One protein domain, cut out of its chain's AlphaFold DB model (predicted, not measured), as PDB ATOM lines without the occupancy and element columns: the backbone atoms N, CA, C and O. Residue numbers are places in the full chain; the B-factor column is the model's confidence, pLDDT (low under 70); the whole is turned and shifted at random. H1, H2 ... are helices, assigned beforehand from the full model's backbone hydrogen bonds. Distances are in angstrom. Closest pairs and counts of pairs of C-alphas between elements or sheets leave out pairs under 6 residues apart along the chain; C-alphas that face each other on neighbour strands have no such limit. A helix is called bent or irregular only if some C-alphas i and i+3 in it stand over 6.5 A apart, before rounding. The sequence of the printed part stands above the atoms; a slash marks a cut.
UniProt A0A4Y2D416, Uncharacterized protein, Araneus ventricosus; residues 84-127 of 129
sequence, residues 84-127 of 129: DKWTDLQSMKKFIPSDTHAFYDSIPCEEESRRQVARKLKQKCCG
ATOM      1  N   ASP A  84     100.914 125.481  83.764       95.75
ATOM      2  CA  ASP A  84     101.370 124.999  85.072       95.75
ATOM      3  C   ASP A  84     101.738 126.177  85.987       95.75
ATOM      4  O   ASP A  84     101.196 126.315  87.080       95.75
ATOM      5  N   LYS A  85     102.566 127.101  85.481       95.19
ATOM      6  CA  LYS A  85     102.997 128.292  86.222       95.19
ATOM      7  C   LYS A  85     101.828 129.220  86.541       95.19
ATOM      8  O   LYS A  85     101.777 129.782  87.629       95.19
ATOM      9  N   TRP A  86     100.891 129.393  85.609       96.62
ATOM     10  CA  TRP A  86      99.684 130.184  85.860       96.62
ATOM     11  C   TRP A  86      98.843 129.580  86.989       96.62
ATOM     12  O   TRP A  86      98.403 130.300  87.879       96.62
ATOM     13  N   THR A  87      98.679 128.256  86.993       95.75
ATOM     14  CA  THR A  87      97.930 127.536  88.035       95.75
ATOM     15  C   THR A  87      98.586 127.705  89.404       95.75
ATOM     16  O   THR A  87      97.900 128.010  90.380       95.75
ATOM     17  N   ASP A  88      99.915 127.595  89.466       95.69
ATOM     18  CA  ASP A  88     100.679 127.820  90.695       95.69
ATOM     19  C   ASP A  88     100.464 129.251  91.224       95.69
ATOM     20  O   ASP A  88     100.140 129.434  92.399       95.69
ATOM     21  N   LEU A  89     100.535 130.268  90.356       95.50
ATOM     22  CA  LEU A  89     100.281 131.667  90.731       95.50
ATOM     23  C   LEU A  89      98.854 131.886  91.252       95.50
ATOM     24  O   LEU A  89      98.661 132.562  92.262       95.50
ATOM     25  N   GLN A  90      97.860 131.281  90.604       95.81
ATOM     26  CA  GLN A  90      96.469 131.357  91.048       95.81
ATOM     27  C   GLN A  90      96.259 130.665  92.401       95.81
ATOM     28  O   GLN A  90      95.498 131.154  93.233       95.81
ATOM     29  N   SER A  91      96.986 129.580  92.686       95.75
ATOM     30  CA  SER A  91      96.937 128.917  93.996       95.75
ATOM     31  C   SER A  91      97.516 129.779  95.126       95.75
ATOM     32  O   SER A  91      97.031 129.725  96.260       95.75
ATOM     33  N   MET A  92      98.522 130.605  94.812       95.25
ATOM     34  CA  MET A  92      99.165 131.524  95.756       95.25
ATOM     35  C   MET A  92      98.339 132.785  96.018       95.25
ATOM     36  O   MET A  92      98.491 133.411  97.065       95.25
ATOM     37  N   LYS A  93      97.433 133.135  95.100       95.50
ATOM     38  CA  LYS A  93      96.596 134.340  95.141       95.50
ATOM     39  C   LYS A  93      95.840 134.523  96.464       95.50
ATOM     40  O   LYS A  93      95.692 135.638  96.947       95.50
ATOM     41  N   LYS A  94      95.420 133.432  97.110       94.69
ATOM     42  CA  LYS A  94      94.726 133.471  98.413       94.69
ATOM     43  C   LYS A  94      95.575 133.995  99.582       94.69
ATOM     44  O   LYS A  94      95.016 134.317 100.623       94.69
ATOM     45  N   PHE A  95      96.899 134.048  99.433       96.31
ATOM     46  CA  PHE A  95      97.833 134.506 100.468       96.31
ATOM     47  C   PHE A  95      98.300 135.955 100.271       96.31
ATOM     48  O   PHE A  95      99.106 136.443 101.058       96.31
ATOM     49  N   ILE A  96      97.824 136.632  99.224       94.62
ATOM     50  CA  ILE A  96      98.170 138.021  98.914       94.62
ATOM     51  C   ILE A  96      96.920 138.915  98.951       94.62
ATOM     52  O   ILE A  96      95.810 138.415  98.731       94.62
ATOM     53  N   PRO A  97      97.084 140.225  99.208       96.69
ATOM     54  CA  PRO A  97      95.990 141.194  99.224       96.69
ATOM     55  C   PRO A  97      95.123 141.177  97.954       96.69
ATOM     56  O   PRO A  97      95.630 141.021  96.840       96.69
ATOM     57  N   SER A  98      93.807 141.333  98.127       94.94
ATOM     58  CA  SER A  98      92.809 141.220  97.053       94.94
ATOM     59  C   SER A  98      92.888 142.322  95.997       94.94
ATOM     60  O   SER A  98      92.480 142.115  94.859       94.94
ATOM     61  N   ASP A  99      93.457 143.475  96.327       96.31
ATOM     62  CA  ASP A  99      93.728 144.569  95.390       96.31
ATOM     63  C   ASP A  99      94.737 144.173  94.295       96.31
ATOM     64  O   ASP A  99      94.648 144.643  93.160       96.31
ATOM     65  N   THR A 100      95.651 143.245  94.586       93.88
ATOM     66  CA  THR A 100      96.639 142.746  93.613       93.88
ATOM     67  C   THR A 100      96.097 141.655  92.689       93.88
ATOM     68  O   THR A 100      96.720 141.312  91.683       93.88
ATOM     69  N   HIS A 101      94.921 141.099  92.991       95.69
ATOM     70  CA  HIS A 101      94.379 139.914  92.319       95.69
ATOM     71  C   HIS A 101      94.120 140.133  90.828       95.69
ATOM     72  O   HIS A 101      94.425 139.253  90.022       95.69
ATOM     73  N   ALA A 102      93.651 141.330  90.462       95.88
ATOM     74  CA  ALA A 102      93.374 141.706  89.076       95.88
ATOM     75  C   ALA A 102      94.610 141.573  88.170       95.88
ATOM     76  O   ALA A 102      94.494 141.214  86.996       95.88
ATOM     77  N   PHE A 103      95.813 141.805  88.716       93.56
ATOM     78  CA  PHE A 103      97.050 141.621  87.966       93.56
ATOM     79  C   PHE A 103      97.221 140.163  87.528       93.56
ATOM     80  O   PHE A 103      97.439 139.919  86.343       93.56
ATOM     81  N   TYR A 104      97.074 139.207  88.451       94.69
ATOM     82  CA  TYR A 104      97.260 137.775  88.186       94.69
ATOM     83  C   TYR A 104      96.196 137.204  87.246       94.69
ATOM     84  O   TYR A 104      96.509 136.355  86.409       94.69
ATOM     85  N   ASP A 105      94.967 137.714  87.328       94.31
ATOM     86  CA  ASP A 105      93.868 137.309  86.444       94.31
ATOM     87  C   ASP A 105      94.083 137.765  84.999       94.31
ATOM     88  O   ASP A 105      93.702 137.068  84.063       94.31
ATOM     89  N   SER A 106      94.763 138.897  84.805       94.19
ATOM     90  CA  SER A 106      95.074 139.446  83.480       94.19
ATOM     91  C   SER A 106      96.291 138.808  82.787       94.19
ATOM     92  O   SER A 106      96.662 139.225  81.683       94.19
ATOM     93  N   ILE A 107      96.983 137.857  83.429       93.25
ATOM     94  CA  ILE A 107      98.187 137.238  82.857       93.25
ATOM     95  C   ILE A 107      97.775 136.229  81.773       93.25
ATOM     96  O   ILE A 107      97.098 135.252  82.099       93.25
ATOM     97  N   PRO A 108      98.221 136.395  80.510       94.75
ATOM     98  CA  PRO A 108      97.951 135.417  79.463       94.75
ATOM     99  C   PRO A 108      98.658 134.095  79.776       94.75
ATOM    100  O   PRO A 108      99.833 134.090  80.155       94.75
ATOM    101  N   CYS A 109      97.967 132.973  79.590       95.31
ATOM    102  CA  CYS A 109      98.534 131.643  79.771       95.31
ATOM    103  C   CYS A 109      98.271 130.740  78.568       95.31
ATOM    104  O   CYS A 109      97.300 130.918  77.841       95.31
ATOM    105  N   GLU A 110      99.147 129.758  78.390       95.00
ATOM    106  CA  GLU A 110      98.942 128.654  77.453       95.00
ATOM    107  C   GLU A 110      97.691 127.845  77.846       95.00
ATOM    108  O   GLU A 110      97.333 127.780  79.027       95.00
ATOM    109  N   GLU A 111      97.029 127.224  76.869       91.94
ATOM    110  CA  GLU A 111      95.836 126.399  77.113       91.94
ATOM    111  C   GLU A 111      96.195 125.076  77.802       91.94
ATOM    112  O   GLU A 111      95.541 124.658  78.759       91.94
ATOM    113  N   GLU A 112      97.276 124.432  77.354       92.50
ATOM    114  CA  GLU A 112      97.683 123.114  77.832       92.50
ATOM    115  C   GLU A 112      98.843 123.169  78.836       92.50
ATOM    116  O   GLU A 112      99.748 124.004  78.775       92.50
ATOM    117  N   SER A 113      98.842 122.218  79.771       92.62
ATOM    118  CA  SER A 113      99.972 121.973  80.670       92.62
ATOM    119  C   SER A 113     101.114 121.302  79.914       92.62
ATOM    120  O   SER A 113     100.955 120.212  79.356       92.62
ATOM    121  N   ARG A 114     102.312 121.893  79.983       92.19
ATOM    122  CA  ARG A 114     103.521 121.319  79.376       92.19
ATOM    123  C   ARG A 114     103.839 119.947  79.971       92.19
ATOM    124  O   ARG A 114     104.268 119.048  79.250       92.19
ATOM    125  N   ARG A 115     103.566 119.749  81.269       90.88
ATOM    126  CA  ARG A 115     103.714 118.445  81.942       90.88
ATOM    127  C   ARG A 115     102.755 117.397  81.376       90.88
ATOM    128  O   ARG A 115     103.163 116.260  81.138       90.88
ATOM    129  N   GLN A 116     101.493 117.766  81.147       90.94
ATOM    130  CA  GLN A 116     100.502 116.850  80.575       90.94
ATOM    131  C   GLN A 116     100.839 116.484  79.129       90.94
ATOM    132  O   GLN A 116     100.784 115.304  78.777       90.94
ATOM    133  N   VAL A 117     101.240 117.462  78.313       91.56
ATOM    134  CA  VAL A 117     101.677 117.233  76.928       91.56
ATOM    135  C   VAL A 117     102.873 116.284  76.895       91.56
ATOM    136  O   VAL A 117     102.826 115.267  76.202       91.56
ATOM    137  N   ALA A 118     103.899 116.531  77.715       90.50
ATOM    138  CA  ALA A 118     105.072 115.661  77.806       90.50
ATOM    139  C   ALA A 118     104.710 114.223  78.219       90.50
ATOM    140  O   ALA A 118     105.213 113.260  77.638       90.50
ATOM    141  N   ARG A 119     103.793 114.053  79.184       91.25
ATOM    142  CA  ARG A 119     103.312 112.727  79.605       91.25
ATOM    143  C   ARG A 119     102.563 112.004  78.482       91.25
ATOM    144  O   ARG A 119     102.832 110.824  78.262       91.25
ATOM    145  N   LYS A 120     101.671 112.695  77.761       91.00
ATOM    146  CA  LYS A 120     100.950 112.135  76.604       91.00
ATOM    147  C   LYS A 120     101.919 111.712  75.496       91.00
ATOM    148  O   LYS A 120     101.760 110.631  74.936       91.00
ATOM    149  N   LEU A 121     102.935 112.525  75.202       91.00
ATOM    150  CA  LEU A 121     103.966 112.202  74.208       91.00
ATOM    151  C   LEU A 121     104.764 110.957  74.609       91.00
ATOM    152  O   LEU A 121     104.902 110.040  73.806       91.00
ATOM    153  N   LYS A 122     105.208 110.867  75.868       89.31
ATOM    154  CA  LYS A 122     105.930 109.687  76.369       89.31
ATOM    155  C   LYS A 122     105.084 108.412  76.288       89.31
ATOM    156  O   LYS A 122     105.585 107.378  75.866       89.31
ATOM    157  N   GLN A 123     103.802 108.488  76.649       84.06
ATOM    158  CA  GLN A 123     102.877 107.353  76.543       84.06
ATOM    159  C   GLN A 123     102.665 106.902  75.092       84.06
ATOM    160  O   GLN A 123     102.583 105.704  74.846       84.06
ATOM    161  N   LYS A 124     102.631 107.835  74.132       83.44
ATOM    162  CA  LYS A 124     102.569 107.508  72.701       83.44
ATOM    163  C   LYS A 124     103.846 106.822  72.207       83.44
ATOM    164  O   LYS A 124     103.752 105.833  71.494       83.44
ATOM    165  N   CYS A 125     105.026 107.303  72.601       72.62
ATOM    166  CA  CYS A 125     106.304 106.726  72.164       72.62
ATOM    167  C   CYS A 125     106.598 105.350  72.780       72.62
ATOM    168  O   CYS A 125     107.232 104.526  72.135       72.62
ATOM    169  N   CYS A 126     106.139 105.086  74.007       69.12
ATOM    170  CA  CYS A 126     106.294 103.781  74.661       69.12
ATOM    171  C   CYS A 126     105.168 102.781  74.321       69.12
ATOM    172  O   CYS A 126     105.165 101.688  74.871       69.12
ATOM    173  N   GLY A 127     104.198 103.166  73.481       58.72
ATOM    174  CA  GLY A 127     103.019 102.364  73.133       58.72
ATOM    175  C   GLY A 127     103.039 101.748  71.728       58.72
ATOM    176  O   GLY A 127     102.015 101.219  71.302       58.72
TER     177      GLY A 127
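What this domain is: This is residues 84 to 127 of the 129 residues of an uncharacterized protein of Araneus ventricosus (UniProt A0A4Y2D416). A small helical hairpin, H1 and H2 side by side, makes one end of an extended model, and a third helix, H3, makes an arm at the other end, where residues 117 to 127 stick out free. Between them, residues 106 to 113 run from H2 back to near the first residues of H1. The printed part has 44 residues with three named helices, in the order H1, H2, H3, and no named strand; the class is all helix. The whole is extended, with a radius of gyration of the C-alphas of 14.9 A and spans of 48 by 18 by 7 A.

How they stand to each other: H1, residues 84 to 95, touches H2, residues 98 to 105, with its residues 89 to 93 alone. The closest C-alphas are those of Lys 93 and His 101, 6.6 A apart. The two form a helical hairpin, opposite ways at a shallow tilt of 8 degrees. H3, residues 114 to 125, is apart from H2. H3 and H1 are close but not clearly touching; their closest C-alphas, of Asp 84 and Arg 114, are 7.1 A apart. They run opposite ways at a shallow tilt of 34 degrees, only just short of steep. In H3 every O i to N i+4 pair is within hydrogen-bond range; in H1 6 of 8 are, and in H2 1 of 4, beside 3 of 5 O i to N i+3 pairs.

Where its parts are: H1 begins at C-alpha 84, (101.370, 124.999, 85.072), and is 18.4 A long. It is irregular, but only just: C-alphas 91 and 94 are 6.7 A apart. H2, 11.4 A long, begins at C-alpha 98, (92.809, 141.220, 97.053), and is irregular, only just, with C-alphas 99 and 102 6.9 A apart. H3, 16.5 A long, ends at C-alpha 125, (106.304, 106.726, 72.164).

The domain as a whole: The C-alphas farthest apart, of Asp 99 and Gly 127, are 48.6 A apart. The printed part has no cut. The link from H1 to H2 is tight, and that from H2 to H3 is short. The mean pLDDT of the printed part is 91.7; residues 126 to 127 are under 70.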